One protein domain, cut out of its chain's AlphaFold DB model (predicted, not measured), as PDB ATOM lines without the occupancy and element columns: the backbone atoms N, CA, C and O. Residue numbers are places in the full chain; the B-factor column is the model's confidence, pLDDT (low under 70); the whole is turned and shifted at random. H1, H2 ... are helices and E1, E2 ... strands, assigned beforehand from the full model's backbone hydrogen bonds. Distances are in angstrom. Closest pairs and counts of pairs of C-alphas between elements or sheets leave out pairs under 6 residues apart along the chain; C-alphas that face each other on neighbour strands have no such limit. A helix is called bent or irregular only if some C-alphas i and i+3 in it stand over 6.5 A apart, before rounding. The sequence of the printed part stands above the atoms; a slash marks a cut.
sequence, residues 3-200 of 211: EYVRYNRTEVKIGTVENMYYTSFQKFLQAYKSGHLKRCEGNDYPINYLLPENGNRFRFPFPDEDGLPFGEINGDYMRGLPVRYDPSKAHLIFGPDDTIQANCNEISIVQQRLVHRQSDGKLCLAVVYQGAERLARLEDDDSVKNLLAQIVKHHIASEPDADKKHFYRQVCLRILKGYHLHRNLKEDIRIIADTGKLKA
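AT A GLANCE: This is residues 3 to 200 of the 211 residues of an uncharacterized protein of Chitinophaga varians (UniProt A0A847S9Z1). Two lobes lie along the longest axis: a larger one, a strongly twisted sheet round the long hairpin of E7 and E8 with the helical hairpin of H4 and H5 over one face, and a smaller one, the little sheet E2 E1 E4 with H1 and H2. E3 and E5 join the lobes, and H6 runs from the end of H5 out past H1 toward H2. There are 198 printed residues, with six named helices and nine named strands in the order E1 E2 E3 H1 E4 H2 E5 E6 H3 E7 E8 E9 H4 H5 H6, mixed in class. The larger sheet is branched and mixed, the smaller antiparallel; the whole is compact, radius of gyration of the C-alphas 17.2 A, spanning 49 by 36 by 31 A.

HOW THE PARTS SIT: Start at E7, residues 106 to 116, which bends by 70 degrees at residue 111. On one side of it look for two antiparallel neighbours, E6, residues 81 to 84, with N 83 and O 107 at 2.8 A, and E5, residues 57 to 59, with N 58 and O 112 at 2.8 A. On the other side is E8, residues 123 to 130, with N 113 and O 126 at 3.0 A. E9, residues 135 to 138, with N 129 and O 136 at 2.9 A, ends the meander E7 E8 E9, each strand the antiparallel neighbour of the one before. E3, residues 19 to 24, is parallel to E5, with N 20 and O 57 at 2.7 A. H5, residues 162 to 180, runs along E8 at 2 degrees on the local plane, at a height of 10.9 A over the sheet; their closest C-alphas, of Leu 125 and Gly 178, are 4.8 A apart. H4, residues 141 to 157, on the same face, touches residues 164 to 172 of H5, opposite ways at a shallow tilt of 8 degrees, closest at C-alphas 156 and 165, 4.9 A. H3, residues 87 to 94, is irregular, C-alphas 88 and 91 being 7.4 A apart; it touches residues 142 to 147 of H4, closest at C-alphas 93 and 143, 4.2 A. In the small sheet E1, residues 3 to 7, has antiparallel neighbours E2, residues 10 to 16, with N 5 and O 12 at 3.0 A, and E4, residues 37 to 39, with N 6 and O 38 at 2.9 A. H1, residues 25 to 33, only grazes this sheet; H2, residues 46 to 49, only just touches H6, residues 183 to 199, with 3 pairs of C-alphas within 8 A, closest at C-alphas 47 and 196, 6.9 A. Every O i to N i+4 pair is within hydrogen-bond range in H1, H5 and H6, 12 of 13 in H4 and 1 of 4 in H3, which has 3 of 5 O i to N i+3 pairs; H2 is too short for one.

IN THESE COORDINATES: Find C-alpha 3 at (211.111, 129.609, 163.058), where E1 begins. From C-alpha 106 at (217.902, 123.262, 191.933), E7 runs 26.8 A; E8 measures 22.0 A, H4 22.2 A and H5 27.1 A. H6 runs 24.6 A to C-alpha 199 at (211.563, 150.202, 158.347).

THE WHOLE: The two C-alphas farthest apart, of Pro 160 and Leu 198, are 53.0 A apart. The printed part has no cut; the links E5 to E6 and H3 to E7 are long. Look for pLDDT under 70 at residues 97 to 103, 182 to 184 and 196 to 200.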
ATOM      1  N   GLU A   3     210.537 128.341 163.513       96.56
ATOM      2  CA  GLU A   3     211.111 129.609 163.058       96.56
ATOM      3  C   GLU A   3     212.414 129.350 162.302       96.56
ATOM      4  O   GLU A   3     213.278 128.592 162.767       96.56
ATOM      5  N   TYR A   4     212.554 129.996 161.149       97.69
ATOM      6  CA  TYR A   4     213.640 129.805 160.195       97.69
ATOM      7  C   TYR A   4     214.170 131.139 159.673       97.69
ATOM      8  O   TYR A   4     213.430 132.095 159.435       97.69
ATOM      9  N   VAL A   5     215.472 131.176 159.412       97.69
ATOM     10  CA  VAL A   5     216.144 132.277 158.712       97.69
ATOM     11  C   VAL A   5     217.056 131.719 157.637       97.69
ATOM     12  O   VAL A   5     217.548 130.596 157.728       97.69
ATOM     13  N   ARG A   6     217.343 132.527 156.622       98.00
ATOM     14  CA  ARG A   6     218.322 132.178 155.599       98.00
ATOM     15  C   ARG A   6     219.697 132.674 156.034       98.00
ATOM     16  O   ARG A   6     219.940 133.878 155.989       98.00
ATOM     17  N   TYR A   7     220.584 131.761 156.417       97.50
ATOM     18  CA  TYR A   7     221.981 132.021 156.765       97.50
ATOM     19  C   TYR A   7     222.891 131.582 155.613       97.50
ATOM     20  O   TYR A   7     222.888 130.418 155.226       97.50
ATOM     21  N   ASN A   8     223.641 132.511 155.010       95.56
ATOM     22  CA  ASN A   8     224.531 132.217 153.871       95.56
ATOM     23  C   ASN A   8     223.858 131.438 152.724       95.56
ATOM     24  O   ASN A   8     224.468 130.583 152.093       95.56
ATOM     25  N   ARG A   9     222.606 131.804 152.411       95.31
ATOM     26  CA  ARG A   9     221.733 131.190 151.383       95.31
ATOM     27  C   ARG A   9     221.084 129.859 151.776       95.31
ATOM     28  O   ARG A   9     220.180 129.441 151.063       95.31
ATOM     29  N   THR A  10     221.439 129.281 152.916       97.44
ATOM     30  CA  THR A  10     220.813 128.063 153.442       97.44
ATOM     31  C   THR A  10     219.712 128.421 154.428       97.44
ATOM     32  O   THR A  10     219.874 129.333 155.235       97.44
ATOM     33  N   GLU A  11     218.576 127.732 154.356       97.75
ATOM     34  CA  GLU A  11     217.537 127.844 155.376       97.75
ATOM     35  C   GLU A  11     217.972 127.099 156.639       97.75
ATOM     36  O   GLU A  11     218.315 125.921 156.592       97.75
ATOM     37  N   VAL A  12     217.987 127.809 157.762       97.62
ATOM     38  CA  VAL A  12     218.427 127.296 159.056       97.62
ATOM     39  C   VAL A  12     217.308 127.502 160.061       97.62
ATOM     40  O   VAL A  12     216.800 128.614 160.230       97.62
ATOM     41  N   LYS A  13     216.935 126.421 160.748       96.69
ATOM     42  CA  LYS A  13     215.985 126.468 161.857       96.69
ATOM     43  C   LYS A  13     216.638 127.166 163.044       96.69
ATOM     44  O   LYS A  13     217.709 126.766 163.485       96.69
ATOM     45  N   ILE A  14     215.983 128.191 163.572       96.44
ATOM     46  CA  ILE A  14     216.471 128.948 164.732       96.44
ATOM     47  C   ILE A  14     215.664 128.660 165.992       96.44
ATOM     48  O   ILE A  14     216.199 128.794 167.093       96.44
ATOM     49  N   GLY A  15     214.423 128.184 165.854       95.25
ATOM     50  CA  GLY A  15     213.589 127.902 167.012       95.25
ATOM     51  C   GLY A  15     212.120 127.638 166.717       95.25
ATOM     52  O   GLY A  15     211.757 127.012 165.720       95.25
ATOM     53  N   THR A  16     211.291 128.112 167.639       93.38
ATOM     54  CA  THR A  16     209.835 128.268 167.543       93.38
ATOM     55  C   THR A  16     209.474 129.722 167.856       93.38
ATOM     56  O   THR A  16     210.354 130.475 168.264       93.38
ATOM     57  N   VAL A  17     208.201 130.097 167.688       89.12
ATOM     58  CA  VAL A  17     207.683 131.485 167.727       89.12
ATOM     59  C   VAL A  17     208.360 132.394 168.761       89.12
ATOM     60  O   VAL A  17     208.758 133.500 168.431       89.12
ATOM     61  N   GLU A  18     208.543 131.927 169.997       90.06
ATOM     62  CA  GLU A  18     209.159 132.731 171.065       90.06
ATOM     63  C   GLU A  18     210.493 132.174 171.580       90.06
ATOM     64  O   GLU A  18     211.112 132.764 172.467       90.06
ATOM     65  N   ASN A  19     210.924 131.010 171.093       94.81
ATOM     66  CA  ASN A  19     212.043 130.270 171.661       94.81
ATOM     67  C   ASN A  19     213.055 129.879 170.585       94.81
ATOM     68  O   ASN A  19     212.894 128.881 169.882       94.81
ATOM     69  N   MET A  20     214.150 130.625 170.517       95.31
ATOM     70  CA  MET A  20     215.263 130.410 169.599       95.31
ATOM     71  C   MET A  20     216.250 129.384 170.170       95.31
ATOM     72  O   MET A  20     217.363 129.720 170.572       95.31
ATOM     73  N   TYR A  21     215.819 128.122 170.262       94.12
ATOM     74  CA  TYR A  21     216.587 127.036 170.890       94.12
ATOM     75  C   TYR A  21     217.883 126.659 170.168       94.12
ATOM     76  O   TYR A  21     218.720 125.997 170.780       94.12
ATOM     77  N   TYR A  22     218.051 127.057 168.905       96.12
ATOM     78  CA  TYR A  22     219.181 126.648 168.062       96.12
ATOM     79  C   TYR A  22     220.262 127.727 167.919       96.12
ATOM     80  O   TYR A  22     221.199 127.583 167.137       96.12
ATOM     81  N   THR A  23     220.140 128.847 168.636       96.56
ATOM     82  CA  THR A  23     221.121 129.931 168.551       96.56
ATOM     83  C   THR A  23     221.093 130.829 169.782       96.56
ATOM     84  O   THR A  23     220.036 131.097 170.358       96.56
ATOM     85  N   SER A  24     222.266 131.306 170.196       96.88
ATOM     86  CA  SER A  24     222.376 132.320 171.241       96.88
ATOM     87  C   SER A  24     222.152 133.715 170.666       96.88
ATOM     88  O   SER A  24     222.357 133.960 169.473       96.88
ATOM     89  N   PHE A  25     221.790 134.664 171.529       96.44
ATOM     90  CA  PHE A  25     221.608 136.057 171.124       96.44
ATOM     91  C   PHE A  25     222.872 136.618 170.456       96.44
ATOM     92  O   PHE A  25     222.792 137.304 169.442       96.44
ATOM     93  N   GLN A  26     224.052 136.293 170.991       94.88
ATOM     94  CA  GLN A  26     225.329 136.794 170.482       94.88
ATOM     95  C   GLN A  26     225.640 136.237 169.087       94.88
ATOM     96  O   GLN A  26     225.999 137.014 168.202       94.88
ATOM     97  N   LYS A  27     225.446 134.925 168.864       96.00
ATOM     98  CA  LYS A  27     225.630 134.312 167.537       96.00
ATOM     99  C   LYS A  27     224.653 134.908 166.519       96.00
ATOM    100  O   LYS A  27     225.057 135.252 165.409       96.00
ATOM    101  N   PHE A  28     223.389 135.086 166.909       97.44
ATOM    102  CA  PHE A  28     222.367 135.697 166.058       97.44
ATOM    103  C   PHE A  28     222.688 137.143 165.696       97.44
ATOM    104  O   PHE A  28     222.679 137.506 164.518       97.44
ATOM    105  N   LEU A  29     223.026 137.963 166.689       95.81
ATOM    106  CA  LEU A  29     223.382 139.357 166.473       95.81
ATOM    107  C   LEU A  29     224.604 139.489 165.558       95.81
ATOM    108  O   LEU A  29     224.592 140.297 164.632       95.81
ATOM    109  N   GLN A  30     225.646 138.688 165.782       95.00
ATOM    110  CA  GLN A  30     226.838 138.709 164.942       95.00
ATOM    111  C   GLN A  30     226.509 138.333 163.492       95.00
ATOM    112  O   GLN A  30     226.888 139.057 162.574       95.00
ATOM    113  N   ALA A  31     225.750 137.254 163.276       96.81
ATOM    114  CA  ALA A  31     225.323 136.836 161.942       96.81
ATOM    115  C   ALA A  31     224.467 137.908 161.240       96.81
ATOM    116  O   ALA A  31     224.613 138.124 160.034       96.81
ATOM    117  N   TYR A  32     223.608 138.608 161.991       96.38
ATOM    118  CA  TYR A  32     222.832 139.739 161.486       96.38
ATOM    119  C   TYR A  32     223.738 140.890 161.034       96.38
ATOM    120  O   TYR A  32     223.636 141.340 159.893       96.38
ATOM    121  N   LYS A  33     224.654 141.335 161.903       93.88
ATOM    122  CA  LYS A  33     225.572 142.452 161.627       93.88
ATOM    123  C   LYS A  33     226.482 142.182 160.433       93.88
ATOM    124  O   LYS A  33     226.759 143.097 159.665       93.88
ATOM    125  N   SER A  34     226.904 140.935 160.250       95.88
ATOM    126  CA  SER A  34     227.719 140.520 159.106       95.88
ATOM    127  C   SER A  34     226.923 140.357 157.801       95.88
ATOM    128  O   SER A  34     227.488 139.975 156.781       95.88
ATOM    129  N   GLY A  35     225.609 140.617 157.802       96.00
ATOM    130  CA  GLY A  35     224.764 140.517 156.607       96.00
ATOM    131  C   GLY A  35     224.489 139.082 156.145       96.00
ATOM    132  O   GLY A  35     224.009 138.876 155.028       96.00
ATOM    133  N   HIS A  36     224.769 138.083 156.989       97.75
ATOM    134  CA  HIS A  36     224.568 136.673 156.652       97.75
ATOM    135  C   HIS A  36     223.110 136.232 156.781       97.75
ATOM    136  O   HIS A  36     222.734 135.238 156.160       97.75
ATOM    137  N   LEU A  37     222.297 136.961 157.557       97.81
ATOM    138  CA  LEU A  37     220.892 136.636 157.799       97.81
ATOM    139  C   LEU A  37     219.950 137.351 156.831       97.81
ATOM    140  O   LEU A  37     219.963 138.575 156.691       97.81
ATOM    141  N   LYS A  38     219.058 136.574 156.218       97.25
ATOM    142  CA  LYS A  38     217.906 137.054 155.451       97.25
ATOM    143  C   LYS A  38     216.629 136.380 155.949       97.25
ATOM    144  O   LYS A  38     216.665 135.297 156.525       97.25
ATOM    145  N   ARG A  39     215.498 137.038 155.709       97.50
ATOM    146  CA  ARG A  39     214.164 136.506 156.007       97.50
ATOM    147  C   ARG A  39     213.876 135.257 155.157       97.50
ATOM    148  O   ARG A  39     214.183 135.259 153.962       97.50
ATOM    149  N   CYS A  40     213.264 134.244 155.769       96.44
ATOM    150  CA  CYS A  40     212.588 133.150 155.068       96.44
ATOM    151  C   CYS A  40     211.102 133.478 154.870       96.44
ATOM    152  O   CYS A  40     210.518 134.263 155.620       96.44
ATOM    153  N   GLU A  41     210.481 132.898 153.845       95.69
ATOM    154  CA  GLU A  41     209.042 133.058 153.626       95.69
ATOM    155  C   GLU A  41     208.254 132.523 154.835       95.69
ATOM    156  O   GLU A  41     208.691 131.589 155.505       95.69
ATOM    157  N   GLY A  42     207.147 133.181 155.185       94.00
ATOM    158  CA  GLY A  42     206.344 132.827 156.365       94.00
ATOM    159  C   GLY A  42     206.979 133.125 157.732       94.00
ATOM    160  O   GLY A  42     206.303 132.948 158.738       94.00
ATOM    161  N   ASN A  43     208.226 133.606 157.780       95.94
ATOM    162  CA  ASN A  43     208.936 133.957 159.013       95.94
ATOM    163  C   ASN A  43     209.132 135.473 159.128       95.94
ATOM    164  O   ASN A  43     208.987 136.218 158.143       95.94
ATOM    165  N   ASP A  44     209.486 135.921 160.327       95.19
ATOM    166  CA  ASP A  44     209.747 137.319 160.631       95.19
ATOM    167  C   ASP A  44     211.077 137.810 160.031       95.19
ATOM    168  O   ASP A  44     211.952 137.041 159.613       95.19
ATOM    169  N   TYR A  45     211.258 139.131 159.948       96.00
ATOM    170  CA  TYR A  45     212.563 139.667 159.554       96.00
ATOM    171  C   TYR A  45     213.593 139.405 160.662       96.00
ATOM    172  O   TYR A  45     213.277 139.643 161.823       96.00
ATOM    173  N   PRO A  46     214.856 139.047 160.337       96.56
ATOM    174  CA  PRO A  46     215.892 138.791 161.341       96.56
ATOM    175  C   PRO A  46     216.009 139.869 162.429       96.56
ATOM    176  O   PRO A  46     216.222 139.562 163.595       96.56
ATOM    177  N   ILE A  47     215.813 141.135 162.055       95.50
ATOM    178  CA  ILE A  47     215.853 142.267 162.984       95.50
ATOM    179  C   ILE A  47     214.782 142.191 164.078       95.50
ATOM    180  O   ILE A  47     215.054 142.574 165.208       95.50
ATOM    181  N   ASN A  48     213.600 141.650 163.773       95.00
ATOM    182  CA  ASN A  48     212.485 141.554 164.710       95.00
ATOM    183  C   ASN A  48     212.826 140.607 165.865       95.00
ATOM    184  O   ASN A  48     212.459 140.879 167.005       95.00
ATOM    185  N   TYR A  49     213.605 139.549 165.625       95.81
ATOM    186  CA  TYR A  49     214.018 138.653 166.706       95.81
ATOM    187  C   TYR A  49     214.956 139.321 167.723       95.81
ATOM    188  O   TYR A  49     215.040 138.878 168.864       95.81
ATOM    189  N   LEU A  50     215.639 140.400 167.329       95.44
ATOM    190  CA  LEU A  50     216.587 141.142 168.164       95.44
ATOM    191  C   LEU A  50     215.942 142.284 168.964       95.44
ATOM    192  O   LEU A  50     216.635 142.922 169.756       95.44
ATOM    193  N   LEU A  51     214.649 142.557 168.766       93.12
ATOM    194  CA  LEU A  51     213.946 143.630 169.469       93.12
ATOM    195  C   LEU A  51     213.445 143.153 170.845       93.12
ATOM    196  O   LEU A  51     212.798 142.102 170.919       93.12
ATOM    197  N   PRO A  52     213.695 143.909 171.933       93.50
ATOM    198  CA  PRO A  52     213.255 143.524 173.276       93.50
ATOM    199  C   PRO A  52     211.725 143.433 173.406       93.50
ATOM    200  O   PRO A  52     211.217 142.631 174.194       93.50
ATOM    201  N   GLU A  53     210.981 144.207 172.611       93.06
ATOM    202  CA  GLU A  53     209.513 144.246 172.608       93.06
ATOM    203  C   GLU A  53     208.889 142.935 172.116       93.06
ATOM    204  O   GLU A  53     207.832 142.538 172.601       93.06
ATOM    205  N   ASN A  54     209.569 142.222 171.214       93.44
ATOM    206  CA  ASN A  54     209.054 140.984 170.624       93.44
ATOM    207  C   ASN A  54     209.233 139.768 171.540       93.44
ATOM    208  O   ASN A  54     208.689 138.701 171.286       93.44
ATOM    209  N   GLY A  55     209.996 139.915 172.624       93.94
ATOM    210  CA  GLY A  55     210.040 138.934 173.702       93.94
ATOM    211  C   GLY A  55     210.707 137.595 173.397       93.94
ATOM    212  O   GLY A  55     210.594 136.675 174.208       93.94
ATOM    213  N   ASN A  56     211.442 137.511 172.288       96.69
ATOM    214  CA  ASN A  56     212.171 136.319 171.874       96.69
ATOM    215  C   ASN A  56     213.194 135.872 172.927       96.69
ATOM    216  O   ASN A  56     213.999 136.666 173.426       96.69
ATOM    217  N   ARG A  57     213.179 134.575 173.244       97.06
ATOM    218  CA  ARG A  57     214.118 133.926 174.160       97.06
ATOM    219  C   ARG A  57     215.152 133.161 173.349       97.06
ATOM    220  O   ARG A  57     214.808 132.251 172.604       97.06
ATOM    221  N   PHE A  58     216.416 133.519 173.492       97.69
ATOM    222  CA  PHE A  58     217.528 132.854 172.824       97.69
ATOM    223  C   PHE A  58     218.103 131.750 173.691       97.69
ATOM    224  O   PHE A  58     218.078 131.854 174.919       97.69
ATOM    225  N   ARG A  59     218.659 130.715 173.059       96.81
ATOM    226  CA  ARG A  59     219.418 129.678 173.758       96.81
ATOM    227  C   ARG A  59     220.460 130.327 174.664       96.81
ATOM    228  O   ARG A  59     221.149 131.266 174.248       96.81
ATOM    229  N   PHE A  60     220.582 129.835 175.895       97.25
ATOM    230  CA  PHE A  60     221.676 130.271 176.747       97.25
ATOM    231  C   PHE A  60     223.006 129.962 176.037       97.25
ATOM    232  O   PHE A  60     223.145 128.887 175.453       97.25
ATOM    233  N   PRO A  61     223.982 130.885 176.016       96.12
ATOM    234  CA  PRO A  61     225.256 130.634 175.360       96.12
ATOM    235  C   PRO A  61     226.058 129.625 176.192       96.12
ATOM    236  O   PRO A  61     226.853 130.022 177.042       96.12
ATOM    237  N   PHE A  62     225.866 128.323 175.985       96.88
ATOM    238  CA  PHE A  62     226.629 127.298 176.697       96.88
ATOM    239  C   PHE A  62     228.092 127.266 176.207       96.88
ATOM    240  O   PHE A  62     228.321 127.308 174.997       96.88
ATOM    241  N   PRO A  63     229.097 127.237 177.108       96.81
ATOM    242  CA  PRO A  63     230.513 127.272 176.723       96.81
ATOM    243  C   PRO A  63     230.978 126.188 175.757       96.81
ATOM    244  O   PRO A  63     231.789 126.453 174.876       96.81
ATOM    245  N   ASP A  64     230.439 124.988 175.896       96.06
ATOM    246  CA  ASP A  64     230.744 123.832 175.056       96.06
ATOM    247  C   ASP A  64     230.124 123.910 173.651       96.06
ATOM    248  O   ASP A  64     230.399 123.057 172.811       96.06
ATOM    249  N   GLU A  65     229.315 124.930 173.367       96.31
ATOM    250  CA  GLU A  65     228.661 125.124 172.069       96.31
ATOM    251  C   GLU A  65     229.253 126.277 171.255       96.31
ATOM    252  O   GLU A  65     228.796 126.552 170.143       96.31
ATOM    253  N   ASP A  66     230.270 126.972 171.764       94.19
ATOM    254  CA  ASP A  66     230.855 128.141 171.097       94.19
ATOM    255  C   ASP A  66     231.366 127.826 169.690       94.19
ATOM    256  O   ASP A  66     231.132 128.607 168.767       94.19
ATOM    257  N   GLY A  67     232.011 126.668 169.525       94.19
ATOM    258  CA  GLY A  67     232.594 126.226 168.257       94.19
ATOM    259  C   GLY A  67     231.581 125.716 167.232       94.19
ATOM    260  O   GLY A  67     231.961 125.454 166.094       94.19
ATOM    261  N   LEU A  68     230.306 125.569 167.609       96.12
ATOM    262  CA  LEU A  68     229.291 125.023 166.713       96.12
ATOM    263  C   LEU A  68     228.853 126.040 165.646       96.12
ATOM    264  O   LEU A  68     228.691 127.229 165.972       96.12
ATOM    265  N   PRO A  69     228.584 125.583 164.406       95.69
ATOM    266  CA  PRO A  69     227.967 126.390 163.360       95.69
ATOM    267  C   PRO A  69     226.650 127.054 163.783       95.69
ATOM    268  O   PRO A  69     225.998 126.695 164.764       95.69
ATOM    269  N   PHE A  70     226.237 128.066 163.021       96.44
ATOM    270  CA  PHE A  70     224.975 128.760 163.264       96.44
ATOM    271  C   PHE A  70     223.780 127.817 163.051       96.44
ATOM    272  O   PHE A  70     223.634 127.257 161.969       96.44
ATOM    273  N   GLY A  71     222.911 127.691 164.058       94.81
ATOM    274  CA  GLY A  71     221.769 126.771 164.033       94.81
ATOM    275  C   GLY A  71     222.080 125.360 164.538       94.81
ATOM    276  O   GLY A  71     221.163 124.553 164.667       94.81
ATOM    277  N   GLU A  72     223.343 125.062 164.847       95.44
ATOM    278  CA  GLU A  72     223.752 123.786 165.431       95.44
ATOM    279  C   GLU A  72     223.908 123.894 166.953       95.44
ATOM    280  O   GLU A  72     224.338 124.920 167.489       95.44
ATOM    281  N   ILE A  73     223.541 122.816 167.650       93.44
ATOM    282  CA  ILE A  73     223.573 122.698 169.113       93.44
ATOM    283  C   ILE A  73     224.110 121.328 169.525       93.44
ATOM    284  O   ILE A  73     224.017 120.366 168.763       93.44
ATOM    285  N   ASN A  74     224.601 121.225 170.761       86.81
ATOM    286  CA  ASN A  74     224.943 119.941 171.360       86.81
ATOM    287  C   ASN A  74     223.733 119.361 172.101       86.81
ATOM    288  O   ASN A  74     223.183 119.988 173.009       86.81
ATOM    289  N   GLY A  75     223.366 118.128 171.751       84.50
ATOM    290  CA  GLY A  75     222.354 117.354 172.465       84.50
ATOM    291  C   GLY A  75     220.937 117.909 172.313       84.50
ATOM    292  O   GLY A  75     220.448 118.098 171.201       84.50
ATOM    293  N   ASP A  76     220.261 118.111 173.444       88.75
ATOM    294  CA  ASP A  76     218.847 118.480 173.487       88.75
ATOM    295  C   ASP A  76     218.623 119.989 173.253       88.75
ATOM    296  O   ASP A  76     219.294 120.864 173.819       88.75
ATOM    297  N   TYR A  77     217.614 120.310 172.442       88.00
ATOM    298  CA  TYR A  77     217.143 121.680 172.257       88.00
ATOM    299  C   TYR A  77     216.503 122.243 173.535       88.00
ATOM    300  O   TYR A  77     216.551 123.457 173.732       88.00
ATOM    301  N   MET A  78     216.013 121.381 174.435       87.00
ATOM    302  CA  MET A  78     215.509 121.737 175.770       87.00
ATOM    303  C   MET A  78     216.580 121.713 176.873       87.00
ATOM    304  O   MET A  78     216.243 121.741 178.055       87.00
ATOM    305  N   ARG A  79     217.874 121.665 176.523       93.00
ATOM    306  CA  ARG A  79     218.965 121.634 177.507       93.00
ATOM    307  C   ARG A  79     218.859 122.784 178.516       93.00
ATOM    308  O   ARG A  79     218.889 123.958 178.149       93.00
ATOM    309  N   GLY A  80     218.839 122.414 179.793       94.12
ATOM    310  CA  GLY A  80     219.029 123.309 180.926       94.12
ATOM    311  C   GLY A  80     220.368 123.065 181.616       94.12
ATOM    312  O   GLY A  80     220.872 121.943 181.642       94.12
ATOM    313  N   LEU A  81     220.955 124.122 182.172       96.00
ATOM    314  CA  LEU A  81     222.104 124.029 183.064       96.00
ATOM    315  C   LEU A  81     221.621 123.991 184.518       96.00
ATOM    316  O   LEU A  81     221.139 125.024 184.995       96.00
ATOM    317  N   PRO A  82     221.774 122.861 185.229       96.38
ATOM    318  CA  PRO A  82     221.356 122.761 186.619       96.38
ATOM    319  C   PRO A  82     222.174 123.696 187.517       96.38
ATOM    320  O   PRO A  82     223.404 123.674 187.538       96.38
ATOM    321  N   VAL A  83     221.490 124.516 188.306       96.56
ATOM    322  CA  VAL A  83     222.076 125.408 189.303       96.56
ATOM    323  C   VAL A  83     221.474 125.097 190.656       96.56
ATOM    324  O   VAL A  83     220.287 125.323 190.881       96.56
ATOM    325  N   ARG A  84     222.320 124.607 191.564       96.12
ATOM    326  CA  ARG A  84     221.943 124.365 192.950       96.12
ATOM    327  C   ARG A  84     221.988 125.659 193.740       96.12
ATOM    328  O   ARG A  84     222.845 126.507 193.488       96.12
ATOM    329  N   TYR A  85     221.091 125.779 194.705       94.19
ATOM    330  CA  TYR A  85     221.048 126.906 195.624       94.19
ATOM    331  C   TYR A  85     220.622 126.462 197.021       94.19
ATOM    332  O   TYR A  85     219.920 125.465 197.193       94.19
ATOM    333  N   ASP A  86     221.025 127.232 198.027       94.00
ATOM    334  CA  ASP A  86     220.529 127.077 199.390       94.00
ATOM    335  C   ASP A  86     219.045 127.498 199.457       94.00
ATOM    336  O   ASP A  86     218.748 128.671 199.200       94.00
ATOM    337  N   PRO A  87     218.102 126.626 199.871       90.56
ATOM    338  CA  PRO A  87     216.679 126.984 199.936       90.56
ATOM    339  C   PRO A  87     216.395 128.208 200.821       90.56
ATOM    340  O   PRO A  87     215.549 129.039 200.502       90.56
ATOM    341  N   SER A  88     217.178 128.402 201.888       90.56
ATOM    342  CA  SER A  88     217.080 129.581 202.762       90.56
ATOM    343  C   SER A  88     217.448 130.903 202.073       90.56
ATOM    344  O   SER A  88     217.122 131.972 202.584       90.56
ATOM    345  N   LYS A  89     218.115 130.853 200.915       91.31
ATOM    346  CA  LYS A  89     218.497 132.008 200.090       91.31
ATOM    347  C   LYS A  89     217.619 132.174 198.849       91.31
ATOM    348  O   LYS A  89     217.812 133.144 198.124       91.31
ATOM    349  N   ALA A  90     216.646 131.288 198.621       90.88
ATOM    350  CA  ALA A  90     215.787 131.309 197.436       90.88
ATOM    351  C   ALA A  90     215.093 132.668 197.233       90.88
ATOM    352  O   ALA A  90     215.167 133.246 196.152       90.88
ATOM    353  N   HIS A  91     214.520 133.236 198.299       89.38
ATOM    354  CA  HIS A  91     213.836 134.536 198.265       89.38
ATOM    355  C   HIS A  91     214.731 135.704 197.808       89.38
ATOM    356  O   HIS A  91     214.225 136.691 197.286       89.38
ATOM    357  N   LEU A  92     216.055 135.603 197.976       90.12
ATOM    358  CA  LEU A  92     217.007 136.626 197.524       90.12
ATOM    359  C   LEU A  92     217.321 136.538 196.028       90.12
ATOM    360  O   LEU A  92     217.904 137.463 195.465       90.12
ATOM    361  N   ILE A  93     217.012 135.401 195.405       90.00
ATOM    362  CA  ILE A  93     217.232 135.162 193.979       90.00
ATOM    363  C   ILE A  93     215.927 135.411 193.233       90.00
ATOM    364  O   ILE A  93     215.909 136.148 192.253       90.00
ATOM    365  N   PHE A  94     214.838 134.825 193.720       88.94
ATOM    366  CA  PHE A  94     213.581 134.718 192.985       88.94
ATOM    367  C   PHE A  94     212.516 135.719 193.458       88.94
ATOM    368  O   PHE A  94     211.511 135.917 192.787       88.94
ATOM    369  N   GLY A  95     212.752 136.399 194.583       85.19
ATOM    370  CA  GLY A  95     211.766 137.265 195.220       85.19
ATOM    371  C   GLY A  95     210.790 136.495 196.126       85.19
ATOM    372  O   GLY A  95     210.851 135.268 196.212       85.19
ATOM    373  N   PRO A  96     209.914 137.211 196.851       75.06
ATOM    374  CA  PRO A  96     208.993 136.617 197.827       75.06
ATOM    375  C   PRO A  96     207.798 135.893 197.185       75.06
ATOM    376  O   PRO A  96     207.298 134.930 197.761       75.06
ATOM    377  N   ASP A  97     207.363 136.334 196.001       69.50
ATOM    378  CA  ASP A  97     206.177 135.810 195.301       69.50
ATOM    379  C   ASP A  97     206.485 134.596 194.417       69.50
ATOM    380  O   ASP A  97     205.588 133.955 193.860       69.50
ATOM    381  N   ASP A  98     207.766 134.281 194.242       67.19
ATOM    382  CA  ASP A  98     208.191 133.120 193.484       67.19
ATOM    383  C   ASP A  98     208.200 131.937 194.448       67.19
ATOM    384  O   ASP A  98     209.198 131.626 195.100       67.19
ATOM    385  N   THR A  99     207.031 131.300 194.575       58.84
ATOM    386  CA  THR A  99     206.838 130.031 195.284       58.84
ATOM    387  C   THR A  99     207.564 128.913 194.542       58.84
ATOM    388  O   THR A  99     206.961 127.953 194.064       58.84
ATOM    389  N   ILE A 100     208.883 129.025 194.410       60.84
ATOM    390  CA  ILE A 100     209.708 127.867 194.145       60.84
ATOM    391  C   ILE A 100     209.525 126.990 195.375       60.84
ATOM    392  O   ILE A 100     209.843 127.398 196.491       60.84
ATOM    393  N   GLN A 101     208.864 125.849 195.163       57.62
ATOM    394  CA  GLN A 101     208.428 124.944 196.219       57.62
ATOM    395  C   GLN A 101     209.546 124.771 197.252       57.62
ATOM    396  O   GLN A 101     210.697 124.544 196.877       57.62
ATOM    397  N   ALA A 102     209.201 124.831 198.542       54.69
ATOM    398  CA  ALA A 102     210.136 124.781 199.674       54.69
ATOM    399  C   ALA A 102     211.085 123.558 199.686       54.69
ATOM    400  O   ALA A 102     212.022 123.512 200.479       54.69
ATOM    401  N   ASN A 103     210.859 122.589 198.794       65.38
ATOM    402  CA  ASN A 103     211.612 121.348 198.662       65.38
ATOM    403  C   ASN A 103     212.507 121.286 197.414       65.38
ATOM    404  O   ASN A 103     213.165 120.271 197.200       65.38
ATOM    405  N   CYS A 104     212.540 122.329 196.580       76.75
ATOM    406  CA  CYS A 104     213.461 122.383 195.454       76.75
ATOM    407  C   CYS A 104     214.760 123.087 195.870       76.75
ATOM    408  O   CYS A 104     214.734 124.130 196.519       76.75
ATOM    409  N   ASN A 105     215.904 122.519 195.501       90.31
ATOM    410  CA  ASN A 105     217.231 123.103 195.718       90.31
ATOM    411  C   ASN A 105     218.005 123.272 194.403       90.31
ATOM    412  O   ASN A 105     219.219 123.482 194.427       90.31
ATOM    413  N   GLU A 106     217.315 123.164 193.264       93.88
ATOM    414  CA  GLU A 106     217.902 123.262 191.933       93.88
ATOM    415  C   GLU A 106     216.958 123.984 190.959       93.88
ATOM    416  O   GLU A 106     215.741 123.828 190.996       93.88
ATOM    417  N   ILE A 107     217.518 124.819 190.091       94.81
ATOM    418  CA  ILE A 107     216.839 125.366 188.909       94.81
ATOM    419  C   ILE A 107     217.629 124.970 187.667       94.81
ATOM    420  O   ILE A 107     218.790 124.590 187.770       94.81
ATOM    421  N   SER A 108     217.055 125.142 186.482       96.19
ATOM    422  CA  SER A 108     217.789 124.996 185.224       96.19
ATOM    423  C   SER A 108     217.874 126.317 184.470       96.19
ATOM    424  O   SER A 108     216.851 126.866 184.080       96.19
ATOM    425  N   ILE A 109     219.078 126.839 184.216       97.06
ATOM    426  CA  ILE A 109     219.266 127.983 183.308       97.06
ATOM    427  C   ILE A 109     219.130 127.482 181.870       97.06
ATOM    428  O   ILE A 109     219.896 126.623 181.445       97.06
ATOM    429  N   VAL A 110     218.176 128.026 181.116       96.06
ATOM    430  CA  VAL A 110     217.821 127.503 179.784       96.06
ATOM    431  C   VAL A 110     218.075 128.510 178.666       96.06
ATOM    432  O   VAL A 110     218.522 128.151 177.576       96.06
ATOM    433  N   GLN A 111     217.806 129.793 178.910       97.25
ATOM    434  CA  GLN A 111     217.743 130.806 177.858       97.25
ATOM    435  C   GLN A 111     218.211 132.182 178.353       97.25
ATOM    436  O   GLN A 111     218.442 132.407 179.542       97.25
ATOM    437  N   GLN A 112     218.343 133.124 177.423       97.00
ATOM    438  CA  GLN A 112     218.468 134.552 177.701       97.00
ATOM    439  C   GLN A 112     217.410 135.325 176.918       97.00
ATOM    440  O   GLN A 112     217.085 134.976 175.785       97.00
ATOM    441  N   ARG A 113     216.893 136.404 177.501       96.25
ATOM    442  CA  ARG A 113     215.934 137.292 176.836       96.25
ATOM    443  C   ARG A 113     216.438 138.721 176.889       96.25
ATOM    444  O   ARG A 113     216.774 139.210 177.963       96.25
ATOM    445  N   LEU A 114     216.458 139.397 175.745       95.88
ATOM    446  CA  LEU A 114     216.724 140.830 175.720       95.88
ATOM    447  C   LEU A 114     215.487 141.573 176.234       95.88
ATOM    448  O   LEU A 114     214.391 141.379 175.710       95.88
ATOM    449  N   VAL A 115     215.650 142.392 177.270       95.25
ATOM    450  CA  VAL A 115     214.551 143.126 177.912       95.25
ATOM    451  C   VAL A 115     214.998 144.518 178.338       95.25
ATOM    452  O   VAL A 115     216.181 144.747 178.592       95.25
ATOM    453  N   HIS A 116     214.034 145.428 178.457       93.56
ATOM    454  CA  HIS A 116     214.174 146.603 179.306       93.56
ATOM    455  C   HIS A 116     213.806 146.189 180.730       93.56
ATOM    456  O   HIS A 116     212.683 145.740 180.966       93.56
ATOM    457  N   ARG A 117     214.762 146.302 181.647       92.62
ATOM    458  CA  ARG A 117     214.598 145.960 183.055       92.62
ATOM    459  C   ARG A 117     213.487 146.794 183.687       92.62
ATOM    460  O   ARG A 117     213.452 148.006 183.496       92.62
ATOM    461  N   GLN A 118     212.613 146.166 184.463       90.75
ATOM    462  CA  GLN A 118     211.469 146.837 185.084       90.75
ATOM    463  C   GLN A 118     211.883 147.917 186.087       90.75
ATOM    464  O   GLN A 118     211.256 148.972 186.133       90.75
ATOM    465  N   SER A 119     212.946 147.681 186.859       91.69
ATOM    466  CA  SER A 119     213.358 148.578 187.942       91.69
ATOM    467  C   SER A 119     213.902 149.932 187.470       91.69
ATOM    468  O   SER A 119     213.755 150.919 188.185       91.69
ATOM    469  N   ASP A 120     214.509 150.020 186.280       92.12
ATOM    470  CA  ASP A 120     215.096 151.281 185.792       92.12
ATOM    471  C   ASP A 120     215.077 151.486 184.268       92.12
ATOM    472  O   ASP A 120     215.707 152.414 183.755       92.12
ATOM    473  N   GLY A 121     214.391 150.620 183.523       90.62
ATOM    474  CA  GLY A 121     214.282 150.692 182.068       90.62
ATOM    475  C   GLY A 121     215.576 150.384 181.312       90.62
ATOM    476  O   GLY A 121     215.591 150.485 180.084       90.62
ATOM    477  N   LYS A 122     216.677 150.017 181.986       90.62
ATOM    478  CA  LYS A 122     217.933 149.713 181.291       90.62
ATOM    479  C   LYS A 122     217.824 148.408 180.522       90.62
ATOM    480  O   LYS A 122     217.243 147.431 180.979       90.62
ATOM    481  N   LEU A 123     218.443 148.384 179.352       92.19
ATOM    482  CA  LEU A 123     218.504 147.186 178.532       92.19
ATOM    483  C   LEU A 123     219.470 146.149 179.139       92.19
ATOM    484  O   LEU A 123     220.600 146.504 179.489       92.19
ATOM    485  N   CYS A 124     219.053 144.883 179.201       94.50
ATOM    486  CA  CYS A 124     219.882 143.746 179.614       94.50
ATOM    487  C   CYS A 124     219.481 142.440 178.904       94.50
ATOM    488  O   CYS A 124     218.348 142.296 178.440       94.50
ATOM    489  N   LEU A 125     220.386 141.454 178.855       95.75
ATOM    490  CA  LEU A 125     220.015 140.056 178.596       95.75
ATOM    491  C   LEU A 125     219.689 139.370 179.925       95.75
ATOM    492  O   LEU A 125     220.588 138.909 180.628       95.75
ATOM    493  N   ALA A 126     218.401 139.314 180.255       96.88
ATOM    494  CA  ALA A 126     217.897 138.627 181.434       96.88
ATOM    495  C   ALA A 126     218.140 137.117 181.324       96.88
ATOM    496  O   ALA A 126     217.956 136.523 180.254       96.88
ATOM    497  N   VAL A 127     218.532 136.493 182.434       97.00
ATOM    498  CA  VAL A 127     218.679 135.034 182.520       97.00
ATOM    499  C   VAL A 127     217.294 134.427 182.625       97.00
ATOM    500  O   VAL A 127     216.541 134.802 183.514       97.00
ATOM    501  N   VAL A 128     216.961 133.485 181.749       96.62
ATOM    502  CA  VAL A 128     215.718 132.715 181.828       96.62
ATOM    503  C   VAL A 128     216.041 131.352 182.423       96.62
ATOM    504  O   VAL A 128     216.927 130.642 181.933       96.62
ATOM    505  N   TYR A 129     215.314 130.989 183.472       95.31
ATOM    506  CA  TYR A 129     215.456 129.716 184.160       95.31
ATOM    507  C   TYR A 129     214.122 128.981 184.232       95.31
ATOM    508  O   TYR A 129     213.048 129.580 184.184       95.31
ATOM    509  N   GLN A 130     214.216 127.666 184.355       92.94
ATOM    510  CA  GLN A 130     213.117 126.763 184.618       92.94
ATOM    511  C   GLN A 130     213.191 126.322 186.079       92.94
ATOM    512  O   GLN A 130     214.184 125.725 186.504       92.94
ATOM    513  N   GLY A 131     212.158 126.672 186.845       87.81
ATOM    514  CA  GLY A 131     211.897 126.096 188.164       87.81
ATOM    515  C   GLY A 131     211.028 124.839 188.055       87.81
ATOM    516  O   GLY A 131     210.930 124.239 186.988       87.81
ATOM    517  N   ALA A 132     210.355 124.467 189.146       81.12
ATOM    518  CA  ALA A 132     209.513 123.268 189.187       81.12
ATOM    519  C   ALA A 132     208.335 123.312 188.191       81.12
ATOM    520  O   ALA A 132     208.044 122.317 187.537       81.12
ATOM    521  N   GLU A 133     207.671 124.465 188.056       79.12
ATOM    522  CA  GLU A 133     206.395 124.554 187.323       79.12
ATOM    523  C   GLU A 133     206.359 125.657 186.260       79.12
ATOM    524  O   GLU A 133     205.446 125.696 185.437       79.12
ATOM    525  N   ARG A 134     207.341 126.567 186.249       85.25
ATOM    526  CA  ARG A 134     207.337 127.707 185.328       85.25
ATOM    527  C   ARG A 134     208.718 128.125 184.853       85.25
ATOM    528  O   ARG A 134     209.723 127.958 185.547       85.25
ATOM    529  N   LEU A 135     208.718 128.724 183.666       91.56
ATOM    530  CA  LEU A 135     209.809 129.564 183.198       91.56
ATOM    531  C   LEU A 135     209.680 130.939 183.846       91.56
ATOM    532  O   LEU A 135     208.615 131.555 183.814       91.56
ATOM    533  N   ALA A 136     210.781 131.425 184.391       92.69
ATOM    534  CA  ALA A 136     210.897 132.755 184.959       92.69
ATOM    535  C   ALA A 136     212.207 133.393 184.487       92.69
ATOM    536  O   ALA A 136     213.003 132.773 183.770       92.69
ATOM    537  N   ARG A 137     212.410 134.669 184.815       94.25
ATOM    538  CA  ARG A 137     213.611 135.398 184.410       94.25
ATOM    539  C   ARG A 137     214.152 136.262 185.535       94.25
ATOM    540  O   ARG A 137     213.378 136.805 186.310       94.25
ATOM    541  N   LEU A 138     215.470 136.414 185.569       94.12
ATOM    542  CA  LEU A 138     216.176 137.300 186.486       94.12
ATOM    543  C   LEU A 138     216.726 138.494 185.716       94.12
ATOM    544  O   LEU A 138     217.507 138.330 184.771       94.12
ATOM    545  N   GLU A 139     216.327 139.685 186.147       92.56
ATOM    546  CA  GLU A 139     216.790 140.958 185.595       92.56
ATOM    547  C   GLU A 139     217.240 141.965 186.665       92.56
ATOM    548  O   GLU A 139     217.767 143.006 186.297       92.56
ATOM    549  N   ASP A 140     217.112 141.667 187.961       92.00
ATOM    550  CA  ASP A 140     217.543 142.570 189.037       92.00
ATOM    551  C   ASP A 140     218.975 142.308 189.517       92.00
ATOM    552  O   ASP A 140     219.438 141.164 189.568       92.00
ATOM    553  N   ASP A 141     219.676 143.384 189.906       91.44
ATOM    554  CA  ASP A 141     221.111 143.345 190.233       91.44
ATOM    555  C   ASP A 141     221.386 142.366 191.373       91.44
ATOM    556  O   ASP A 141     222.327 141.571 191.307       91.44
ATOM    557  N   ASP A 142     220.560 142.415 192.415       93.50
ATOM    558  CA  ASP A 142     220.748 141.601 193.607       93.50
ATOM    559  C   ASP A 142     220.385 140.141 193.345       93.50
ATOM    560  O   ASP A 142     221.169 139.256 193.688       93.50
ATOM    561  N   SER A 143     219.292 139.871 192.630       93.50
ATOM    562  CA  SER A 143     218.927 138.519 192.197       93.50
ATOM    563  C   SER A 143     220.024 137.860 191.361       93.50
ATOM    564  O   SER A 143     220.399 136.713 191.615       93.50
ATOM    565  N   VAL A 144     220.597 138.590 190.397       95.50
ATOM    566  CA  VAL A 144     221.691 138.084 189.557       95.50
ATOM    567  C   VAL A 144     222.952 137.842 190.388       95.50
ATOM    568  O   VAL A 144     223.566 136.782 190.261       95.50
ATOM    569  N   LYS A 145     223.333 138.765 191.281       96.06
ATOM    570  CA  LYS A 145     224.475 138.565 192.192       96.06
ATOM    571  C   LYS A 145     224.278 137.351 193.095       96.06
ATOM    572  O   LYS A 145     225.205 136.555 193.246       96.06
ATOM    573  N   ASN A 146     223.086 137.188 193.668       96.25
ATOM    574  CA  ASN A 146     222.767 136.067 194.543       96.25
ATOM    575  C   ASN A 146     222.797 134.739 193.777       96.25
ATOM    576  O   ASN A 146     223.407 133.789 194.264       96.25
ATOM    577  N   LEU A 147     222.256 134.682 192.553       96.62
ATOM    578  CA  LEU A 147     222.385 133.504 191.687       96.62
ATOM    579  C   LEU A 147     223.858 133.157 191.423       96.62
ATOM    580  O   LEU A 147     224.269 132.009 191.586       96.62
ATOM    581  N   LEU A 148     224.669 134.145 191.034       97.94
ATOM    582  CA  LEU A 148     226.093 133.938 190.760       97.94
ATOM    583  C   LEU A 148     226.843 133.438 191.998       97.94
ATOM    584  O   LEU A 148     227.689 132.554 191.878       97.94
ATOM    585  N   ALA A 149     226.511 133.952 193.184       97.94
ATOM    586  CA  ALA A 149     227.078 133.474 194.439       97.94
ATOM    587  C   ALA A 149     226.745 131.994 194.692       97.94
ATOM    588  O   ALA A 149     227.625 131.240 195.109       97.94
ATOM    589  N   GLN A 150     225.520 131.550 194.382       97.31
ATOM    590  CA  GLN A 150     225.137 130.137 194.486       97.31
ATOM    591  C   GLN A 150     225.896 129.258 193.483       97.31
ATOM    592  O   GLN A 150     226.422 128.213 193.870       97.31
ATOM    593  N   ILE A 151     226.059 129.701 192.228       98.00
ATOM    594  CA  ILE A 151     226.876 128.980 191.236       98.00
ATOM    595  C   ILE A 151     228.323 128.854 191.727       98.00
ATOM    596  O   ILE A 151     228.899 127.767 191.699       98.00
ATOM    597  N   VAL A 152     228.913 129.946 192.221       98.19
ATOM    598  CA  VAL A 152     230.282 129.929 192.752       98.19
ATOM    599  C   VAL A 152     230.402 128.952 193.916       98.19
ATOM    600  O   VAL A 152     231.323 128.137 193.931       98.19
ATOM    601  N   LYS A 153     229.464 128.997 194.863       97.62
ATOM    602  CA  LYS A 153     229.464 128.130 196.040       97.62
ATOM    603  C   LYS A 153     229.354 126.650 195.663       97.62
ATOM    604  O   LYS A 153     230.187 125.864 196.102       97.62
ATOM    605  N   HIS A 154     228.348 126.281 194.870       97.06
ATOM    606  CA  HIS A 154     227.964 124.879 194.660       97.06
ATOM    607  C   HIS A 154     228.629 124.199 193.459       97.06
ATOM    608  O   HIS A 154     228.717 122.974 193.439       97.06
ATOM    609  N   HIS A 155     229.089 124.968 192.469       97.19
ATOM    610  CA  HIS A 155     229.574 124.428 191.191       97.19
ATOM    611  C   HIS A 155     231.010 124.836 190.838       97.19
ATOM    612  O   HIS A 155     231.566 124.354 189.855       97.19
ATOM    613  N   ILE A 156     231.635 125.729 191.616       97.12
ATOM    614  CA  ILE A 156     233.017 126.184 191.371       97.12
ATOM    615  C   ILE A 156     233.910 125.912 192.583       97.12
ATOM    616  O   ILE A 156     234.985 125.332 192.430       97.12
ATOM    617  N   ALA A 157     233.506 126.341 193.779       97.06
ATOM    618  CA  ALA A 157     234.307 126.188 194.992       97.06
ATOM    619  C   ALA A 157     234.385 124.723 195.447       97.06
ATOM    620  O   ALA A 157     235.468 124.250 195.783       97.06
ATOM    621  N   SER A 158     233.261 124.003 195.402       93.25
ATOM    622  CA  SER A 158     233.156 122.594 195.801       93.25
ATOM    623  C   SER A 158     233.463 121.585 194.690       93.25
ATOM    624  O   SER A 158     233.468 120.389 194.960       93.25
ATOM    625  N   GLU A 159     233.689 122.031 193.454       97.31
ATOM    626  CA  GLU A 159     233.898 121.140 192.306       97.31
ATOM    627  C   GLU A 159     235.380 120.719 192.202       97.31
ATOM    628  O   GLU A 159     236.248 121.586 192.019       97.31
ATOM    629  N   PRO A 160     235.717 119.421 192.340       97.25
ATOM    630  CA  PRO A 160     237.082 118.936 192.138       97.25
ATOM    631  C   PRO A 160     237.510 118.927 190.663       97.25
ATOM    632  O   PRO A 160     238.693 119.118 190.384       97.25
ATOM    633  N   ASP A 161     236.579 118.739 189.727       98.31
ATOM    634  CA  ASP A 161     236.866 118.654 188.293       98.31
ATOM    635  C   ASP A 161     237.209 120.040 187.708       98.31
ATOM    636  O   ASP A 161     236.439 121.004 187.802       98.31
ATOM    637  N   ALA A 162     238.398 120.160 187.109       97.88
ATOM    638  CA  ALA A 162     238.896 121.424 186.570       97.88
ATOM    639  C   ALA A 162     238.089 121.917 185.357       97.88
ATOM    640  O   ALA A 162     237.874 123.128 185.230       97.88
ATOM    641  N   ASP A 163     237.609 121.005 184.512       97.50
ATOM    642  CA  ASP A 163     236.864 121.331 183.298       97.50
ATOM    643  C   ASP A 163     235.447 121.779 183.650       97.50
ATOM    644  O   ASP A 163     234.996 122.827 183.181       97.50
ATOM    645  N   LYS A 164     234.774 121.076 184.571       97.44
ATOM    646  CA  LYS A 164     233.467 121.515 185.098       97.44
ATOM    647  C   LYS A 164     233.571 122.869 185.789       97.44
ATOM    648  O   LYS A 164     232.760 123.764 185.542       97.44
ATOM    649  N   LYS A 165     234.614 123.075 186.596       97.56
ATOM    650  CA  LYS A 165     234.882 124.364 187.246       97.56
ATOM    651  C   LYS A 165     235.102 125.478 186.228       97.56
ATOM    652  O   LYS A 165     234.570 126.578 186.392       97.56
ATOM    653  N   HIS A 166     235.881 125.217 185.180       97.81
ATOM    654  CA  HIS A 166     236.089 126.169 184.094       97.81
ATOM    655  C   HIS A 166     234.774 126.482 183.373       97.81
ATOM    656  O   HIS A 166     234.457 127.655 183.166       97.81
ATOM    657  N   PHE A 167     233.979 125.460 183.063       97.81
ATOM    658  CA  PHE A 167     232.678 125.599 182.424       97.81
ATOM    659  C   PHE A 167     231.759 126.539 183.218       97.81
ATOM    660  O   PHE A 167     231.295 127.546 182.678       97.81
ATOM    661  N   TYR A 168     231.568 126.304 184.520       98.25
ATOM    662  CA  TYR A 168     230.718 127.168 185.350       98.25
ATOM    663  C   TYR A 168     231.286 128.581 185.542       98.25
ATOM    664  O   TYR A 168     230.522 129.546 185.609       98.25
ATOM    665  N   ARG A 169     232.614 128.759 185.543       98.19
ATOM    666  CA  ARG A 169     233.217 130.106 185.499       98.19
ATOM    667  C   ARG A 169     232.824 130.851 184.224       98.19
ATOM    668  O   ARG A 169     232.452 132.022 184.297       98.19
ATOM    669  N   GLN A 170     232.865 130.182 183.070       98.19
ATOM    670  CA  GLN A 170     232.430 130.779 181.805       98.19
ATOM    671  C   GLN A 170     230.935 131.108 181.814       98.19
ATOM    672  O   GLN A 170     230.551 132.171 181.326       98.19
ATOM    673  N   VAL A 171     230.098 130.261 182.417       97.81
ATOM    674  CA  VAL A 171     228.667 130.547 182.624       97.81
ATOM    675  C   VAL A 171     228.481 131.846 183.413       97.81
ATOM    676  O   VAL A 171     227.782 132.743 182.938       97.81
ATOM    677  N   CYS A 172     229.148 132.001 184.562       97.75
ATOM    678  CA  CYS A 172     229.072 133.225 185.369       97.75
ATOM    679  C   CYS A 172     229.481 134.470 184.571       97.75
ATOM    680  O   CYS A 172     228.792 135.492 184.601       97.75
ATOM    681  N   LEU A 173     230.577 134.383 183.809       96.19
ATOM    682  CA  LEU A 173     231.035 135.483 182.960       96.19
ATOM    683  C   LEU A 173     230.004 135.843 181.884       96.19
ATOM    684  O   LEU A 173     229.795 137.022 181.617       96.19
ATOM    685  N   ARG A 174     229.340 134.863 181.269       95.62
ATOM    686  CA  ARG A 174     228.322 135.107 180.232       95.62
ATOM    687  C   ARG A 174     227.064 135.752 180.788       95.62
ATOM    688  O   ARG A 174     226.530 136.654 180.143       95.62
ATOM    689  N   ILE A 175     226.637 135.336 181.980       96.06
ATOM    690  CA  ILE A 175     225.551 135.993 182.710       96.06
ATOM    691  C   ILE A 175     225.918 137.462 182.935       96.06
ATOM    692  O   ILE A 175     225.195 138.333 182.468       96.06
ATOM    693  N   LEU A 176     227.081 137.751 183.529       93.75
ATOM    694  CA  LEU A 176     227.521 139.127 183.799       93.75
ATOM    695  C   LEU A 176     227.649 139.986 182.532       93.75
ATOM    696  O   LEU A 176     227.201 141.134 182.510       93.75
ATOM    697  N   LYS A 177     228.241 139.442 181.460       90.44
ATOM    698  CA  LYS A 177     228.415 140.154 180.181       90.44
ATOM    699  C   LYS A 177     227.082 140.480 179.514       90.44
ATOM    700  O   LYS A 177     226.914 141.585 178.996       90.44
ATOM    701  N   GLY A 178     226.154 139.523 179.500       85.56
ATOM    702  CA  GLY A 178     224.816 139.731 178.953       85.56
ATOM    703  C   GLY A 178     224.004 140.703 179.802       85.56
ATOM    704  O   GLY A 178     223.322 141.575 179.273       85.56
ATOM    705  N   TYR A 179     224.148 140.601 181.117       83.69
ATOM    706  CA  TYR A 179     223.427 141.416 182.071       83.69
ATOM    707  C   TYR A 179     223.806 142.898 181.997       83.69
ATOM    708  O   TYR A 179     222.951 143.760 181.821       83.69
ATOM    709  N   HIS A 180     225.102 143.208 182.042       80.00
ATOM    710  CA  HIS A 180     225.546 144.598 181.974       80.00
ATOM    711  C   HIS A 180     225.444 145.210 180.575       80.00
ATOM    712  O   HIS A 180     225.498 146.439 180.482       80.00
ATOM    713  N   LEU A 181     225.303 144.373 179.533       75.44
ATOM    714  CA  LEU A 181     225.502 144.675 178.111       75.44
ATOM    715  C   LEU A 181     226.702 145.605 177.904       75.44
ATOM    716  O   LEU A 181     226.634 146.814 178.136       75.44
ATOM    717  N   HIS A 182     227.824 145.064 177.434       69.56
ATOM    718  CA  HIS A 182     228.982 145.896 177.102       69.56
ATOM    719  C   HIS A 182     228.586 147.095 176.226       69.56
ATOM    720  O   HIS A 182     227.708 146.974 175.378       69.56
ATOM    721  N   ARG A 183     229.253 148.243 176.413       68.62
ATOM    722  CA  ARG A 183     228.939 149.501 175.709       68.62
ATOM    723  C   ARG A 183     228.735 149.295 174.202       68.62
ATOM    724  O   ARG A 183     227.712 149.691 173.673       68.62
ATOM    725  N   ASN A 184     229.625 148.545 173.554       69.50
ATOM    726  CA  ASN A 184     229.519 148.234 172.123       69.50
ATOM    727  C   ASN A 184     228.206 147.519 171.757       69.50
ATOM    728  O   ASN A 184     227.594 147.830 170.744       69.50
ATOM    729  N   LEU A 185     227.748 146.600 172.611       71.31
ATOM    730  CA  LEU A 185     226.500 145.866 172.421       71.31
ATOM    731  C   LEU A 185     225.272 146.768 172.609       71.31
ATOM    732  O   LEU A 185     224.280 146.602 171.906       71.31
ATOM    733  N   LYS A 186     225.335 147.746 173.523       71.69
ATOM    734  CA  LYS A 186     224.266 148.743 173.699       71.69
ATOM    735  C   LYS A 186     224.127 149.632 172.470       71.69
ATOM    736  O   LYS A 186     223.013 149.816 171.990       71.69
ATOM    737  N   GLU A 187     225.240 150.133 171.945       76.62
ATOM    738  CA  GLU A 187     225.253 150.925 170.716       76.62
ATOM    739  C   GLU A 187     224.720 150.122 169.524       76.62
ATOM    740  O   GLU A 187     223.875 150.624 168.785       76.62
ATOM    741  N   ASP A 188     225.136 148.861 169.381       76.81
ATOM    742  CA  ASP A 188     224.634 147.970 168.332       76.81
ATOM    743  C   ASP A 188     223.115 147.793 168.412       76.81
ATOM    744  O   ASP A 188     222.419 147.900 167.400       76.81
ATOM    745  N   ILE A 189     222.587 147.559 169.616       76.62
ATOM    746  CA  ILE A 189     221.147 147.390 169.814       76.62
ATOM    747  C   ILE A 189     220.405 148.708 169.586       76.62
ATOM    748  O   ILE A 189     219.324 148.700 169.002       76.62
ATOM    749  N   ARG A 190     220.987 149.852 169.965       78.00
ATOM    750  CA  ARG A 190     220.402 151.167 169.673       78.00
ATOM    751  C   ARG A 190     220.282 151.392 168.167       78.00
ATOM    752  O   ARG A 190     219.208 151.743 167.692       78.00
ATOM    753  N   ILE A 191     221.344 151.108 167.410       77.50
ATOM    754  CA  ILE A 191     221.345 151.205 165.941       77.50
ATOM    755  C   ILE A 191     220.284 150.276 165.340       77.50
ATOM    756  O   ILE A 191     219.548 150.670 164.436       77.50
ATOM    757  N   ILE A 192     220.179 149.050 165.856       76.38
ATOM    758  CA  ILE A 192     219.151 148.076 165.475       76.38
ATOM    759  C   ILE A 192     217.745 148.625 165.728       76.38
ATOM    760  O   ILE A 192     216.915 148.588 164.819       76.38
ATOM    761  N   ALA A 193     217.485 149.165 166.917       73.88
ATOM    762  CA  ALA A 193     216.190 149.723 167.289       73.88
ATOM    763  C   ALA A 193     215.823 150.929 166.409       73.88
ATOM    764  O   ALA A 193     214.696 151.018 165.918       73.88
ATOM    765  N   ASP A 194     216.780 151.816 166.137       75.75
ATOM    766  CA  ASP A 194     216.580 152.991 165.283       75.75
ATOM    767  C   ASP A 194     216.322 152.584 163.820       75.75
ATOM    768  O   ASP A 194     215.407 153.095 163.168       75.75
ATOM    769  N   THR A 195     217.059 151.591 163.314       72.25
ATOM    770  CA  THR A 195     216.870 151.049 161.957       72.25
ATOM    771  C   THR A 195     215.545 150.294 161.821       72.25
ATOM    772  O   THR A 195     214.886 150.373 160.781       72.25
ATOM    773  N   GLY A 196     215.133 149.573 162.868       63.31
ATOM    774  CA  GLY A 196     213.841 148.894 162.943       63.31
ATOM    775  C   GLY A 196     212.672 149.878 162.871       63.31
ATOM    776  O   GLY A 196     211.753 149.679 162.076       63.31
ATOM    777  N   LYS A 197     212.753 151.000 163.599       60.53
ATOM    778  CA  LYS A 197     211.752 152.082 163.545       60.53
ATOM    779  C   LYS A 197     211.642 152.718 162.158       60.53
ATOM    780  O   LYS A 197     210.535 153.003 161.708       60.53
ATOM    781  N   LEU A 198     212.761 152.892 161.451       52.31
ATOM    782  CA  LEU A 198     212.772 153.446 160.091       52.31
ATOM    783  C   LEU A 198     212.115 152.517 159.057       52.31
ATOM    784  O   LEU A 198     211.504 153.006 158.110       52.31
ATOM    785  N   LYS A 199     212.204 151.191 159.238       53.62
ATOM    786  CA  LYS A 199     211.563 150.202 158.347       53.62
ATOM    787  C   LYS A 199     210.105 149.897 158.702       53.62
ATOM    788  O   LYS A 199     209.382 149.403 157.844       53.62
ATOM    789  N   ALA A 200     209.678 150.191 159.932       45.50
ATOM    790  CA  ALA A 200     208.298 150.017 160.390       45.50
ATOM    791  C   ALA A 200     207.354 151.165 159.974       45.50
ATOM    792  O   ALA A 200     206.143 151.058 160.157       45.50
TER     793      ALA A 200